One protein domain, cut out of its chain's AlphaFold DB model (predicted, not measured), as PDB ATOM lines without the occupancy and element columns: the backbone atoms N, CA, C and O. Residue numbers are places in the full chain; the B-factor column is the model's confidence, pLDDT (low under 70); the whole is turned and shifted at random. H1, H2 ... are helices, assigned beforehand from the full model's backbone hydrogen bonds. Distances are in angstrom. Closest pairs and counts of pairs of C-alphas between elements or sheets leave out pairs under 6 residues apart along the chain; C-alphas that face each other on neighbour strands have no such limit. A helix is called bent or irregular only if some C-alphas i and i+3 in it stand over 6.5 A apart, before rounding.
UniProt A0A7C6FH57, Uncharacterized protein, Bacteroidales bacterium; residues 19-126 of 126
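AT A GLANCE: This is residues 19 to 126 of the 126 residues of an uncharacterized protein of Bacteroidales bacterium (UniProt A0A7C6FH57). Picture a small body of short helices built round H6, with the long helix H1 as an arm whose residues 19 to 31 stick out from it. H3 lies side by side with H6 and H2 crosses H6 on another side, while the short helices H4 and H5 follow H3, and a long loop, residues 60 to 74, joins H2 to H3. The printed part has 108 residues with six named helices, H1 to H6 in that order along the chain, and no named strand, and its class is all helix. It is only just compact, close to loose, with a radius of gyration of the C-alphas of 15.3 A. The outline is elongated, 50 by 27 by 26 A, and the arm makes much of its length.

IN THESE COORDINATES: Begin at the first printed residue, Glu 19, whose C-alpha is at (2.311, -41.212, -16.945); from there H1, residues 19 to 42, runs 34.7 A to C-alpha 42 at (27.909, -21.431, -4.528). Go on to Lys 50, where H2 begins; it holds residues 50 to 59 and is 14.3 A long. After the loop of residues 60 to 74, find H3 at residues 75 to 84, 14.6 A from first to last C-alpha. Next come H4, residues 88 to 95, 10.8 A long, and H5, residues 99 to 105, 9.6 A long. H5 is irregular, as you find at C-alphas 100 and 103, which are 7.2 A apart. Last is H6, residues 111 to 125, which runs 21.0 A from C-alpha 111 at (17.474, -16.276, 0.163) to C-alpha 125 at (12.094, -0.913, 13.468).

HOW THE PARTS SIT: Start with H1, which touches no helix and is apart from H2, H3, H4, H5 and H6. Go on to H2, which touches H6, with 14 pairs of C-alphas within 8 A; the closest are those of Trp 53 and Gly 116, 4.8 A apart. H2 and H6 run the same way at a steep tilt of 59 degrees. H3 touches H6 too, and their closest C-alphas are those of Ile 77 and Val 115, 5.7 A apart. These two run the same way at a shallow tilt of 23 degrees. H3 and H4 are close but not clearly touching; look at Met 81 and Tyr 88, whose C-alphas are the closest, 7.2 A apart, and note that the two lines are about perpendicular, at 81 degrees. H4 and H5 are close but not clearly touching, with the C-alphas of Asn 92 and Tyr 99 the closest at 6.0 A; they run the same way at a tilt of 38 degrees, only just steep. H4 and H6 are near each other, with 7 pairs of C-alphas within 10 A. Among the pairs that are apart are H2 and H3, H3 and H5, and H5 and H6. Along the backbone, each O i to N i+4 pair is within hydrogen-bond range in H2, H3, H4 and H6. In H1 19 of 20 are, and in H5 1 of 3, beside 2 of 4 O i to N i+3 pairs.

THE WHOLE: The C-alphas farthest apart are those of Glu 19 and Asn 125, at 51.4 A. Set aside residues 19 to 31 of H1, which stand free, and the body has 95 residues, spans 37 by 27 by 22 A and has a radius of gyration of 12.8 A. The link from H2 to H3 is long, with 15 residues, and its C-alphas lie 5 to 15 A from the mean of all C-alphas. The links from H3 to H4, H4 to H5 and H5 to H6 are tight, and that from H1 to H2, with 7 residues, is short. The printed part has no cut and ends at residue 126, the chain's last. In this predicted model the mean pLDDT of the printed part is 96.3, and no printed residue is under 70.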
ATOM      1  N   GLU A  19       0.972 -41.182 -16.360       89.12
ATOM      2  CA  GLU A  19       2.311 -41.212 -16.945       89.12
ATOM      3  C   GLU A  19       2.860 -39.796 -17.108       89.12
ATOM      4  O   GLU A  19       3.966 -39.513 -16.659       89.12
ATOM      5  N   GLN A  20       2.050 -38.875 -17.644       89.56
ATOM      6  CA  GLN A  20       2.428 -37.466 -17.748       89.56
ATOM      7  C   GLN A  20       2.721 -36.886 -16.361       89.56
ATOM      8  O   GLN A  20       3.772 -36.285 -16.155       89.56
ATOM      9  N   ARG A  21       1.840 -37.098 -15.373       89.38
ATOM     10  CA  ARG A  21       2.069 -36.612 -13.998       89.38
ATOM     11  C   ARG A  21       3.362 -37.159 -13.391       89.38
ATOM     12  O   ARG A  21       4.074 -36.401 -12.733       89.38
ATOM     13  N   ASP A  22       3.655 -38.438 -13.594       92.75
ATOM     14  CA  ASP A  22       4.871 -39.075 -13.085       92.75
ATOM     15  C   ASP A  22       6.124 -38.507 -13.783       92.75
ATOM     16  O   ASP A  22       7.106 -38.188 -13.111       92.75
ATOM     17  N   GLU A  23       6.061 -38.238 -15.090       93.44
ATOM     18  CA  GLU A  23       7.132 -37.565 -15.834       93.44
ATOM     19  C   GLU A  23       7.393 -36.137 -15.320       93.44
ATOM     20  O   GLU A  23       8.542 -35.758 -15.078       93.44
ATOM     21  N   TYR A  24       6.345 -35.338 -15.087       92.88
ATOM     22  CA  TYR A  24       6.500 -33.989 -14.527       92.88
ATOM     23  C   TYR A  24       7.102 -34.012 -13.120       92.88
ATOM     24  O   TYR A  24       7.933 -33.160 -12.797       92.88
ATOM     25  N   ARG A  25       6.728 -34.990 -12.285       92.50
ATOM     26  CA  ARG A  25       7.330 -35.173 -10.954       92.50
ATOM     27  C   ARG A  25       8.812 -35.513 -11.055       92.50
ATOM     28  O   ARG A  25       9.600 -34.919 -10.325       92.50
ATOM     29  N   ALA A  26       9.190 -36.410 -11.967       94.69
ATOM     30  CA  ALA A  26      10.587 -36.767 -12.194       94.69
ATOM     31  C   ALA A  26      11.412 -35.548 -12.647       94.69
ATOM     32  O   ALA A  26      12.447 -35.250 -12.053       94.69
ATOM     33  N   LYS A  27      10.907 -34.771 -13.615       94.50
ATOM     34  CA  LYS A  27      11.557 -33.529 -14.078       94.50
ATOM     35  C   LYS A  27      11.687 -32.484 -12.966       94.50
ATOM     36  O   LYS A  27      12.720 -31.821 -12.848       94.50
ATOM     37  N   ALA A  28      10.656 -32.334 -12.133       93.12
ATOM     38  CA  ALA A  28      10.685 -31.413 -11.001       93.12
ATOM     39  C   ALA A  28      11.710 -31.840  -9.939       93.12
ATOM     40  O   ALA A  28      12.457 -30.996  -9.444       93.12
ATOM     41  N   ALA A  29      11.778 -33.136  -9.616       94.94
ATOM     42  CA  ALA A  29      12.761 -33.681  -8.683       94.94
ATOM     43  C   ALA A  29      14.195 -33.456  -9.182       94.94
ATOM     44  O   ALA A  29      15.037 -32.979  -8.423       94.94
ATOM     45  N   GLU A  30      14.442 -33.699 -10.471       96.44
ATOM     46  CA  GLU A  30      15.747 -33.462 -11.088       96.44
ATOM     47  C   GLU A  30      16.142 -31.983 -11.041       96.44
ATOM     48  O   GLU A  30      17.245 -31.633 -10.627       96.44
ATOM     49  N   THR A  31      15.205 -31.089 -11.359       95.75
ATOM     50  CA  THR A  31      15.432 -29.639 -11.269       95.75
ATOM     51  C   THR A  31      15.793 -29.211  -9.844       95.75
ATOM     52  O   THR A  31      16.657 -28.357  -9.648       95.75
ATOM     53  N   VAL A  32      15.138 -29.786  -8.830       95.44
ATOM     54  CA  VAL A  32      15.465 -29.513  -7.423       95.44
ATOM     55  C   VAL A  32      16.857 -30.038  -7.079       95.44
ATOM     56  O   VAL A  32      17.612 -29.313  -6.435       95.44
ATOM     57  N   ARG A  33      17.219 -31.243  -7.532       97.19
ATOM     58  CA  ARG A  33      18.546 -31.831  -7.306       97.19
ATOM     59  C   ARG A  33      19.657 -30.947  -7.871       97.19
ATOM     60  O   ARG A  33      20.559 -30.579  -7.127       97.19
ATOM     61  N   LEU A  34      19.533 -30.519  -9.128       97.31
ATOM     62  CA  LEU A  34      20.516 -29.642  -9.777       97.31
ATOM     63  C   LEU A  34      20.684 -28.310  -9.032       97.31
ATOM     64  O   LEU A  34      21.801 -27.831  -8.847       97.31
ATOM     65  N   LYS A  35      19.584 -27.725  -8.535       96.31
ATOM     66  CA  LYS A  35      19.646 -26.509  -7.707       96.31
ATOM     67  C   LYS A  35      20.376 -26.741  -6.387       96.31
ATOM     68  O   LYS A  35      21.148 -25.889  -5.966       96.31
ATOM     69  N   GLN A  36      20.140 -27.879  -5.737       97.50
ATOM     70  CA  GLN A  36      20.823 -28.241  -4.494       97.50
ATOM     71  C   GLN A  36      22.320 -28.482  -4.713       97.50
ATOM     72  O   GLN A  36      23.128 -28.050  -3.897       97.50
ATOM     73  N   GLU A  37      22.699 -29.148  -5.803       97.62
ATOM     74  CA  GLU A  37      24.102 -29.374  -6.164       97.62
ATOM     75  C   GLU A  37      24.828 -28.057  -6.443       97.62
ATOM     76  O   GLU A  37      25.885 -27.812  -5.862       97.62
ATOM     77  N   TRP A  38      24.224 -27.168  -7.236       97.50
ATOM     78  CA  TRP A  38      24.761 -25.826  -7.460       97.50
ATOM     79  C   TRP A  38      24.890 -25.044  -6.146       97.50
ATOM     80  O   TRP A  38      25.945 -24.476  -5.865       97.50
ATOM     81  N   ALA A  39      23.860 -25.057  -5.296       97.44
ATOM     82  CA  ALA A  39      23.866 -24.310  -4.043       97.44
ATOM     83  C   ALA A  39      24.960 -24.766  -3.073       97.44
ATOM     84  O   ALA A  39      25.584 -23.919  -2.446       97.44
ATOM     85  N   LYS A  40      25.255 -26.070  -2.986       96.94
ATOM     86  CA  LYS A  40      26.351 -26.584  -2.141       96.94
ATOM     87  C   LYS A  40      27.716 -25.989  -2.493       96.94
ATOM     88  O   LYS A  40      28.567 -25.895  -1.618       96.94
ATOM     89  N   ALA A  41      27.926 -25.630  -3.759       96.69
ATOM     90  CA  ALA A  41      29.181 -25.057  -4.236       96.69
ATOM     91  C   ALA A  41      29.193 -23.518  -4.243       96.69
ATOM     92  O   ALA A  41      30.268 -22.929  -4.263       96.69
ATOM     93  N   ASN A  42      28.021 -22.870  -4.256       97.56
ATOM     94  CA  ASN A  42      27.909 -21.431  -4.528       97.56
ATOM     95  C   ASN A  42      27.281 -20.622  -3.386       97.56
ATOM     96  O   ASN A  42      27.493 -19.416  -3.318       97.56
ATOM     97  N   LEU A  43      26.509 -21.247  -2.493       97.88
ATOM     98  CA  LEU A  43      25.823 -20.556  -1.404       97.88
ATOM     99  C   LEU A  43      26.435 -20.913  -0.056       97.88
ATOM    100  O   LEU A  43      26.793 -22.059   0.211       97.88
ATOM    101  N   ARG A  44      26.505 -19.913   0.819       96.50
ATOM    102  CA  ARG A  44      26.906 -20.090   2.211       96.50
ATOM    103  C   ARG A  44      25.753 -20.697   3.007       96.50
ATOM    104  O   ARG A  44      24.628 -20.217   2.893       96.50
ATOM    105  N   ASP A  45      26.019 -21.714   3.827       92.94
ATOM    106  CA  ASP A  45      24.982 -22.363   4.647       92.94
ATOM    107  C   ASP A  45      25.284 -22.411   6.158       92.94
ATOM    108  O   ASP A  45      24.501 -22.931   6.943       92.94
ATOM    109  N   ASP A  46      26.381 -21.829   6.618       94.69
ATOM    110  CA  ASP A  46      26.870 -21.906   7.999       94.69
ATOM    111  C   ASP A  46      26.585 -20.634   8.818       94.69
ATOM    112  O   ASP A  46      27.427 -20.133   9.557       94.69
ATOM    113  N   TYR A  47      25.369 -20.101   8.712       96.31
ATOM    114  CA  TYR A  47      24.960 -18.920   9.477       96.31
ATOM    115  C   TYR A  47      24.606 -19.266  10.929       96.31
ATOM    116  O   TYR A  47      23.709 -20.079  11.174       96.31
ATOM    117  N   ALA A  48      25.259 -18.593  11.882       97.12
ATOM    118  CA  ALA A  48      24.994 -18.739  13.316       97.12
ATOM    119  C   ALA A  48      23.573 -18.292  13.705       97.12
ATOM    120  O   ALA A  48      22.951 -18.902  14.573       97.12
ATOM    121  N   ASP A  49      23.025 -17.299  13.003       97.31
ATOM    122  CA  ASP A  49      21.735 -16.669  13.316       97.31
ATOM    123  C   ASP A  49      20.519 -17.466  12.818       97.31
ATOM    124  O   ASP A  49      19.371 -17.099  13.073       97.31
ATOM    125  N   LYS A  50      20.733 -18.611  12.151       96.44
ATOM    126  CA  LYS A  50      19.656 -19.489  11.653       96.44
ATOM    127  C   LYS A  50      18.544 -19.759  12.684       96.44
ATOM    128  O   LYS A  50      17.371 -19.648  12.307       96.44
ATOM    129  N   PRO A  51      18.841 -20.112  13.953       97.56
ATOM    130  CA  PRO A  51      17.801 -20.334  14.956       97.56
ATOM    131  C   PRO A  51      17.007 -19.062  15.269       97.56
ATOM    132  O   PRO A  51      15.783 -19.122  15.403       97.56
ATOM    133  N   HIS A  52      17.684 -17.912  15.334       98.31
ATOM    134  CA  HIS A  52      17.051 -16.621  15.580       98.31
ATOM    135  C   HIS A  52      16.105 -16.246  14.431       98.31
ATOM    136  O   HIS A  52      14.921 -15.994  14.661       98.31
ATOM    137  N   TRP A  53      16.555 -16.369  13.181       98.38
ATOM    138  CA  TRP A  53      15.716 -16.130  12.005       98.38
ATOM    139  C   TRP A  53      14.501 -17.057  11.936       98.38
ATOM    140  O   TRP A  53      13.415 -16.627  11.552       98.38
ATOM    141  N   SER A  54      14.640 -18.322  12.347       97.62
ATOM    142  CA  SER A  54      13.506 -19.252  12.430       97.62
ATOM    143  C   SER A  54      12.475 -18.832  13.488       97.62
ATOM    144  O   SER A  54      11.271 -19.034  13.294       97.62
ATOM    145  N   SER A  55      12.924 -18.246  14.599       98.38
ATOM    146  CA  SER A  55      12.049 -17.680  15.632       98.38
ATOM    147  C   SER A  55      11.280 -16.470  15.095       98.38
ATOM    148  O   SER A  55      10.048 -16.445  15.157       98.38
ATOM    149  N   LEU A  56      11.976 -15.522  14.459       98.50
ATOM    150  CA  LEU A  56      11.352 -14.341  13.855       98.50
ATOM    151  C   LEU A  56      10.362 -14.721  12.750       98.50
ATOM    152  O   LEU A  56       9.229 -14.242  12.723       98.50
ATOM    153  N   ALA A  57      10.731 -15.653  11.870       98.25
ATOM    154  CA  ALA A  57       9.833 -16.148  10.833       98.25
ATOM    155  C   ALA A  57       8.539 -16.723  11.431       98.25
ATOM    156  O   ALA A  57       7.450 -16.494  10.899       98.25
ATOM    157  N   SER A  58       8.642 -17.408  12.573       98.12
ATOM    158  CA  SER A  58       7.486 -17.930  13.306       98.12
ATOM    159  C   SER A  58       6.637 -16.803  13.910       98.12
ATOM    160  O   SER A  58       5.418 -16.803  13.721       98.12
ATOM    161  N   LYS A  59       7.269 -15.803  14.547       98.06
ATOM    162  CA  LYS A  59       6.618 -14.593  15.092       98.06
ATOM    163  C   LYS A  59       5.792 -13.873  14.021       98.06
ATOM    164  O   LYS A  59       4.611 -13.593  14.230       98.06
ATOM    165  N   TYR A  60       6.374 -13.661  12.841       97.75
ATOM    166  CA  TYR A  60       5.747 -12.941  11.726       97.75
ATOM    167  C   TYR A  60       4.930 -13.835  10.774       97.75
ATOM    168  O   TYR A  60       4.366 -13.355   9.785       97.75
ATOM    169  N   LYS A  61       4.808 -15.140  11.065       97.69
ATOM    170  CA  LYS A  61       4.079 -16.131  10.247       97.69
ATOM    171  C   LYS A  61       4.552 -16.150   8.785       97.69
ATOM    172  O   LYS A  61       3.740 -16.187   7.850       97.69
ATOM    173  N   ILE A  62       5.865 -16.103   8.592       97.56
ATOM    174  CA  ILE A  62       6.550 -16.145   7.300       97.56
ATOM    175  C   ILE A  62       7.163 -17.530   7.099       97.56
ATOM    176  O   ILE A  62       7.806 -18.093   7.975       97.56
ATOM    177  N   THR A  63       6.964 -18.093   5.909       96.69
ATOM    178  CA  THR A  63       7.660 -19.316   5.500       96.69
ATOM    179  C   THR A  63       9.050 -18.953   5.001       96.69
ATOM    180  O   THR A  63       9.161 -18.200   4.030       96.69
ATOM    181  N   MET A  64      10.084 -19.514   5.627       97.69
ATOM    182  CA  MET A  64      11.461 -19.294   5.194       97.69
ATOM    183  C   MET A  64      11.727 -19.907   3.807       97.69
ATOM    184  O   MET A  64      11.207 -20.988   3.502       97.69
ATOM    185  N   PRO A  65      12.532 -19.237   2.962       97.56
ATOM    186  CA  PRO A  65      13.035 -19.801   1.713       97.56
ATOM    187  C   PRO A  65      13.821 -21.091   1.934       97.56
ATOM    188  O   PRO A  65      14.326 -21.360   3.025       97.56
ATOM    189  N   ARG A  66      13.962 -21.888   0.876       96.94
ATOM    190  CA  ARG A  66      14.773 -23.105   0.948       96.94
ATOM    191  C   ARG A  66      16.257 -22.745   0.920       96.94
ATOM    192  O   ARG A  66      16.653 -21.763   0.298       96.94
ATOM    193  N   TRP A  67      17.080 -23.583   1.546       96.50
ATOM    194  CA  TRP A  67      18.526 -23.361   1.675       96.50
ATOM    195  C   TRP A  67      19.258 -23.207   0.331       96.50
ATOM    196  O   TRP A  67      20.258 -22.508   0.252       96.50
ATOM    197  N   TYR A  68      18.734 -23.826  -0.732       96.62
ATOM    198  CA  TYR A  68      19.339 -23.832  -2.065       96.62
ATOM    199  C   TYR A  68      18.875 -22.689  -2.982       96.62
ATOM    200  O   TYR A  68      19.204 -22.673  -4.166       96.62
ATOM    201  N   GLU A  69      18.041 -21.774  -2.488       97.38
ATOM    202  CA  GLU A  69      17.565 -20.637  -3.277       97.38
ATOM    203  C   GLU A  69      18.481 -19.424  -3.046       97.38
ATOM    204  O   GLU A  69      18.697 -19.062  -1.889       97.38
ATOM    205  N   PRO A  70      19.014 -18.773  -4.095       97.75
ATOM    206  CA  PRO A  70      19.893 -17.612  -3.948       97.75
ATOM    207  C   PRO A  70      19.111 -16.343  -3.581       97.75
ATOM    208  O   PRO A  70      17.945 -16.192  -3.950       97.75
ATOM    209  N   ALA A  71      19.753 -15.386  -2.904       97.56
ATOM    210  CA  ALA A  71      19.128 -14.117  -2.505       97.56
ATOM    211  C   ALA A  71      18.658 -13.243  -3.685       97.56
ATOM    212  O   ALA A  71      17.783 -12.388  -3.507       97.56
ATOM    213  N   THR A  72      19.175 -13.501  -4.892       96.94
ATOM    214  CA  THR A  72      18.741 -12.890  -6.159       96.94
ATOM    215  C   THR A  72      17.296 -13.239  -6.536       96.94
ATOM    216  O   THR A  72      16.661 -12.522  -7.310       96.94
ATOM    217  N   GLU A  73      16.716 -14.292  -5.953       95.88
ATOM    218  CA  GLU A  73      15.306 -14.659  -6.110       95.88
ATOM    219  C   GLU A  73      14.387 -13.700  -5.324       95.88
ATOM    220  O   GLU A  73      13.866 -14.012  -4.249       95.88
ATOM    221  N   LEU A  74      14.125 -12.521  -5.902       95.50
ATOM    222  CA  LEU A  74      13.398 -11.403  -5.271       95.50
ATOM    223  C   LEU A  74      11.988 -11.745  -4.755       95.50
ATOM    224  O   LEU A  74      11.411 -11.012  -3.952       95.50
ATOM    225  N   LYS A  75      11.382 -12.836  -5.233       96.62
ATOM    226  CA  LYS A  75      10.030 -13.259  -4.837       96.62
ATOM    227  C   LYS A  75       9.906 -13.493  -3.328       96.62
ATOM    228  O   LYS A  75       8.841 -13.230  -2.771       96.62
ATOM    229  N   HIS A  76      10.980 -13.958  -2.688       97.38
ATOM    230  CA  HIS A  76      11.001 -14.322  -1.272       97.38
ATOM    231  C   HIS A  76      10.948 -13.097  -0.373       97.38
ATOM    232  O   HIS A  76      10.006 -12.960   0.407       97.38
ATOM    233  N   ILE A  77      11.878 -12.160  -0.572       97.12
ATOM    234  CA  ILE A  77      11.898 -10.903   0.177       97.12
ATOM    235  C   ILE A  77      10.609 -10.106  -0.049       97.12
ATOM    236  O   ILE A  77       9.979  -9.653   0.899       97.12
ATOM    237  N   ARG A  78      10.111 -10.044  -1.294       96.81
ATOM    238  CA  ARG A  78       8.860  -9.339  -1.614       96.81
ATOM    239  C   ARG A  78       7.653  -9.976  -0.932       96.81
ATOM    240  O   ARG A  78       6.717  -9.273  -0.562       96.81
ATOM    241  N   LYS A  79       7.627 -11.306  -0.796       97.19
ATOM    242  CA  LYS A  79       6.562 -12.008  -0.069       97.19
ATOM    243  C   LYS A  79       6.636 -11.712   1.430       97.19
ATOM    244  O   LYS A  79       5.582 -11.488   2.019       97.19
ATOM    245  N   ALA A  80       7.837 -11.688   2.011       97.88
ATOM    246  CA  ALA A  80       8.051 -11.315   3.407       97.88
ATOM    247  C   ALA A  80       7.593  -9.871   3.672       97.88
ATOM    248  O   ALA A  80       6.726  -9.664   4.512       97.88
ATOM    249  N   MET A  81       8.045  -8.905   2.868       97.25
ATOM    250  CA  MET A  81       7.635  -7.494   2.939       97.25
ATOM    251  C   MET A  81       6.119  -7.306   2.902       97.25
ATOM    252  O   MET A  81       5.547  -6.682   3.790       97.25
ATOM    253  N   ARG A  82       5.436  -7.927   1.927       97.12
ATOM    254  CA  ARG A  82       3.966  -7.871   1.840       97.12
ATOM    255  C   ARG A  82       3.272  -8.466   3.064       97.12
ATOM    256  O   ARG A  82       2.160  -8.059   3.374       97.12
ATOM    257  N   LYS A  83       3.880  -9.457   3.720       96.88
ATOM    258  CA  LYS A  83       3.299 -10.119   4.893       96.88
ATOM    259  C   LYS A  83       3.326  -9.220   6.130       96.88
ATOM    260  O   LYS A  83       2.394  -9.308   6.923       96.88
ATOM    261  N   VAL A  84       4.353  -8.383   6.264       96.31
ATOM    262  CA  VAL A  84       4.533  -7.458   7.398       96.31
ATOM    263  C   VAL A  84       4.132  -6.012   7.085       96.31
ATOM    264  O   VAL A  84       4.143  -5.177   7.975       96.31
ATOM    265  N   GLY A  85       3.747  -5.709   5.841       96.31
ATOM    266  CA  GLY A  85       3.285  -4.374   5.444       96.31
ATOM    267  C   GLY A  85       4.405  -3.359   5.195       96.31
ATOM    268  O   GLY A  85       4.145  -2.163   5.218       96.31
ATOM    269  N   VAL A  86       5.633  -3.817   4.938       96.88
ATOM    270  CA  VAL A  86       6.781  -2.943   4.653       96.88
ATOM    271  C   VAL A  86       6.873  -2.660   3.157       96.88
ATOM    272  O   VAL A  86       6.815  -3.577   2.330       96.88
ATOM    273  N   GLU A  87       7.064  -1.392   2.799       95.38
ATOM    274  CA  GLU A  87       7.311  -0.997   1.417       95.38
ATOM    275  C   GLU A  87       8.744  -1.314   0.978       95.38
ATOM    276  O   GLU A  87       9.715  -1.157   1.718       95.38
ATOM    277  N   TYR A  88       8.893  -1.700  -0.292       92.69
ATOM    278  CA  TYR A  88      10.200  -2.012  -0.879       92.69
ATOM    279  C   TYR A  88      11.177  -0.829  -0.805       92.69
ATOM    280  O   TYR A  88      12.379  -1.025  -0.651       92.69
ATOM    281  N   LYS A  89      10.658   0.403  -0.905       94.69
ATOM    282  CA  LYS A  89      11.458   1.628  -0.827       94.69
ATOM    283  C   LYS A  89      12.070   1.813   0.564       94.69
ATOM    284  O   LYS A  89      13.274   2.011   0.648       94.69
ATOM    285  N   THR A  90      11.265   1.670   1.619       95.50
ATOM    286  CA  THR A  90      11.702   1.802   3.017       95.50
ATOM    287  C   THR A  90      12.857   0.859   3.337       95.50
ATOM    288  O   THR A  90      13.847   1.271   3.929       95.50
ATOM    289  N   TYR A  91      12.776  -0.391   2.879       95.19
ATOM    290  CA  TYR A  91      13.860  -1.342   3.116       95.19
ATOM    291  C   TYR A  91      15.118  -1.052   2.279       95.19
ATOM    292  O   TYR A  91      16.230  -1.232   2.753       95.19
ATOM    293  N   ASN A  92      14.993  -0.564   1.040       96.12
ATOM    294  CA  ASN A  92      16.181  -0.147   0.280       96.12
ATOM    295  C   ASN A  92      16.885   1.052   0.936       96.12
ATOM    296  O   ASN A  92      18.111   1.129   0.917       96.12
ATOM    297  N   GLU A  93      16.120   1.981   1.517       95.88
ATOM    298  CA  GLU A  93      16.669   3.115   2.267       95.88
ATOM    299  C   GLU A  93      17.465   2.634   3.492       95.88
ATOM    300  O   GLU A  93      18.562   3.138   3.721       95.88
ATOM    301  N   SER A  94      16.989   1.611   4.217       95.62
ATOM    302  CA  SER A  94      17.727   1.042   5.358       95.62
ATOM    303  C   SER A  94      18.974   0.251   4.953       95.62
ATOM    304  O   SER A  94      19.941   0.208   5.705       95.62
ATOM    305  N   LEU A  95      18.971  -0.368   3.771       94.69
ATOM    306  CA  LEU A  95      20.127  -1.097   3.239       94.69
ATOM    307  C   LEU A  95      21.228  -0.171   2.702       94.69
ATOM    308  O   LEU A  95      22.385  -0.577   2.635       94.69
ATOM    309  N   GLY A  96      20.875   1.042   2.267       95.62
ATOM    310  CA  GLY A  96      21.791   1.949   1.568       95.62
ATOM    311  C   GLY A  96      22.085   1.553   0.113       95.62
ATOM    312  O   GLY A  96      22.928   2.174  -0.531       95.62
ATOM    313  N   PHE A  97      21.391   0.545  -0.423       95.19
ATOM    314  CA  PHE A  97      21.489   0.088  -1.814       95.19
ATOM    315  C   PHE A  97      20.148  -0.486  -2.291       95.19
ATOM    316  O   PHE A  97      19.230  -0.729  -1.501       95.19
ATOM    317  N   GLN A  98      19.989  -0.705  -3.598       95.62
ATOM    318  CA  GLN A  98      18.773  -1.337  -4.106       95.62
ATOM    319  C   GLN A  98      18.871  -2.842  -3.894       95.62
ATOM    320  O   GLN A  98      19.744  -3.471  -4.471       95.62
ATOM    321  N   TYR A  99      17.922  -3.472  -3.199       95.00
ATOM    322  CA  TYR A  99      17.994  -4.911  -2.899       95.00
ATOM    323  C   TYR A  99      18.262  -5.813  -4.130       95.00
ATOM    324  O   TYR A  99      18.854  -6.881  -4.009       95.00
ATOM    325  N   LYS A 100      17.891  -5.387  -5.347       94.81
ATOM    326  CA  LYS A 100      18.221  -6.097  -6.602       94.81
ATOM    327  C   LYS A 100      19.733  -6.308  -6.824       94.81
ATOM    328  O   LYS A 100      20.101  -7.244  -7.521       94.81
ATOM    329  N   GLU A 101      20.575  -5.465  -6.230       96.50
ATOM    330  CA  GLU A 101      22.044  -5.486  -6.292       96.50
ATOM    331  C   GLU A 101      22.649  -6.510  -5.312       96.50
ATOM    332  O   GLU A 101      23.855  -6.737  -5.318       96.50
ATOM    333  N   ILE A 102      21.830  -7.194  -4.495       96.06
ATOM    334  CA  ILE A 102      22.314  -8.149  -3.483       96.06
ATOM    335  C   ILE A 102      23.181  -9.266  -4.073       96.06
ATOM    336  O   ILE A 102      24.108  -9.724  -3.418       96.06
ATOM    337  N   GLY A 103      22.911  -9.692  -5.310       93.56
ATOM    338  CA  GLY A 103      23.706 -10.722  -5.983       93.56
ATOM    339  C   GLY A 103      25.107 -10.260  -6.377       93.56
ATOM    340  O   GLY A 103      25.994 -11.092  -6.511       93.56
ATOM    341  N   GLU A 104      25.312  -8.955  -6.547       96.31
ATOM    342  CA  GLU A 104      26.624  -8.369  -6.840       96.31
ATOM    343  C   GLU A 104      27.395  -8.121  -5.539       96.31
ATOM    344  O   GLU A 104      28.585  -8.416  -5.452       96.31
ATOM    345  N   LEU A 105      26.702  -7.637  -4.502       96.75
ATOM    346  CA  LEU A 105      27.296  -7.295  -3.206       96.75
ATOM    347  C   LEU A 105      27.552  -8.513  -2.310       96.75
ATOM    348  O   LEU A 105      28.499  -8.525  -1.527       96.75
ATOM    349  N   ASN A 106      26.705  -9.537  -2.398       96.19
ATOM    350  CA  ASN A 106      26.853 -10.783  -1.654       96.19
ATOM    351  C   ASN A 106      26.433 -11.992  -2.512       96.19
ATOM    352  O   ASN A 106      25.364 -12.576  -2.293       96.19
ATOM    353  N   PRO A 107      27.279 -12.391  -3.483       96.62
ATOM    354  CA  PRO A 107      26.943 -13.417  -4.473       96.62
ATOM    355  C   PRO A 107      26.572 -14.777  -3.874       96.62
ATOM    356  O   PRO A 107      25.780 -15.520  -4.452       96.62
ATOM    357  N   ASN A 108      27.102 -15.082  -2.689       97.81
ATOM    358  CA  ASN A 108      26.945 -16.382  -2.041       97.81
ATOM    359  C   ASN A 108      25.819 -16.379  -0.994       97.81
ATOM    360  O   ASN A 108      25.649 -17.359  -0.265       97.81
ATOM    361  N   MET A 109      25.059 -15.283  -0.874       97.69
ATOM    362  CA  MET A 109      23.977 -15.186   0.100       97.69
ATOM    363  C   MET A 109      22.773 -16.038  -0.333       97.69
ATOM    364  O   MET A 109      22.211 -15.823  -1.415       97.69
ATOM    365  N   PRO A 110      22.296 -16.963   0.515       98.06
ATOM    366  CA  PRO A 110      21.046 -17.658   0.267       98.06
ATOM    367  C   PRO A 110      19.844 -16.768   0.614       98.06
ATOM    368  O   PRO A 110      19.893 -15.904   1.494       98.06
ATOM    369  N   ALA A 111      18.710 -17.022  -0.034       98.06
ATOM    370  CA  ALA A 111      17.474 -16.276   0.163       98.06
ATOM    371  C   ALA A 111      16.981 -16.312   1.615       98.06
ATOM    372  O   ALA A 111      16.413 -15.327   2.079       98.06
ATOM    373  N   TYR A 112      17.195 -17.415   2.341       98.06
ATOM    374  CA  TYR A 112      16.768 -17.504   3.738       98.06
ATOM    375  C   TYR A 112      17.552 -16.557   4.648       98.06
ATOM    376  O   TYR A 112      16.956 -15.997   5.557       98.06
ATOM    377  N   ALA A 113      18.846 -16.342   4.388       98.19
ATOM    378  CA  ALA A 113      19.651 -15.411   5.170       98.19
ATOM    379  C   ALA A 113      19.208 -13.976   4.899       98.19
ATOM    380  O   ALA A 113      19.007 -13.203   5.824       98.19
ATOM    381  N   SER A 114      18.949 -13.654   3.632       97.94
ATOM    382  CA  SER A 114      18.418 -12.347   3.260       97.94
ATOM    383  C   SER A 114      17.053 -12.044   3.896       97.94
ATOM    384  O   SER A 114      16.823 -10.954   4.416       97.94
ATOM    385  N   VAL A 115      16.140 -13.024   3.895       98.38
ATOM    386  CA  VAL A 115      14.860 -12.896   4.606       98.38
ATOM    387  C   VAL A 115      15.080 -12.813   6.118       98.38
ATOM    388  O   VAL A 115      14.371 -12.061   6.768       98.38
ATOM    389  N   GLY A 116      16.057 -13.531   6.674       98.25
ATOM    390  CA  GLY A 116      16.438 -13.444   8.085       98.25
ATOM    391  C   GLY A 116      16.852 -12.034   8.503       98.25
ATOM    392  O   GLY A 116      16.236 -11.476   9.402       98.25
ATOM    393  N   LEU A 117      17.794 -11.426   7.774       97.94
ATOM    394  CA  LEU A 117      18.247 -10.046   8.002       97.94
ATOM    395  C   LEU A 117      17.102  -9.032   7.877       97.94
ATOM    396  O   LEU A 117      16.990  -8.098   8.666       97.94
ATOM    397  N   PHE A 118      16.210  -9.231   6.904       98.38
ATOM    398  CA  PHE A 118      15.006  -8.410   6.795       98.38
ATOM    399  C   PHE A 118      14.120  -8.527   8.036       98.38
ATOM    400  O   PHE A 118      13.579  -7.527   8.492       98.38
ATOM    401  N   LEU A 119      13.950  -9.734   8.576       98.56
ATOM    402  CA  LEU A 119      13.123  -9.949   9.758       98.56
ATOM    403  C   LEU A 119      13.736  -9.341  11.017       98.56
ATOM    404  O   LEU A 119      12.979  -8.833  11.831       98.56
ATOM    405  N   GLU A 120      15.061  -9.369  11.163       98.31
ATOM    406  CA  GLU A 120      15.758  -8.653  12.243       98.31
ATOM    407  C   GLU A 120      15.486  -7.153  12.148       98.31
ATOM    408  O   GLU A 120      15.013  -6.545  13.103       98.31
ATOM    409  N   TRP A 121      15.660  -6.576  10.954       98.12
ATOM    410  CA  TRP A 121      15.357  -5.167  10.723       98.12
ATOM    411  C   TRP A 121      13.891  -4.830  11.041       98.12
ATOM    412  O   TRP A 121      13.621  -3.801  11.654       98.12
ATOM    413  N   VAL A 122      12.941  -5.696  10.667       97.88
ATOM    414  CA  VAL A 122      11.524  -5.526  11.032       97.88
ATOM    415  C   VAL A 122      11.342  -5.565  12.550       97.88
ATOM    416  O   VAL A 122      10.627  -4.722  13.072       97.88
ATOM    417  N   ASP A 123      11.972  -6.506  13.254       97.94
ATOM    418  CA  ASP A 123      11.846  -6.658  14.713       97.94
ATOM    419  C   ASP A 123      12.329  -5.427  15.487       97.94
ATOM    420  O   ASP A 123      11.773  -5.089  16.530       97.94
ATOM    421  N   GLU A 124      13.337  -4.743  14.949       96.69
ATOM    422  CA  GLU A 124      13.950  -3.565  15.560       96.69
ATOM    423  C   GLU A 124      13.255  -2.244  15.194       96.69
ATOM    424  O   GLU A 124      13.365  -1.271  15.944       96.69
ATOM    425  N   ASN A 125      12.569  -2.177  14.048       94.25
ATOM    426  CA  ASN A 125      12.094  -0.913  13.468       94.25
ATOM    427  C   ASN A 125      10.570  -0.830  13.261       94.25
ATOM    428  O   ASN A 125      10.083   0.240  12.884       94.25
ATOM    429  N   VAL A 126       9.822  -1.921  13.473       85.50
ATOM    430  CA  VAL A 126       8.362  -2.008  13.250       85.50
ATOM    431  C   VAL A 126       7.648  -2.590  14.465       85.50
ATOM    432  O   VAL A 126       6.726  -1.906  14.961       85.50
TER     433      VAL A 126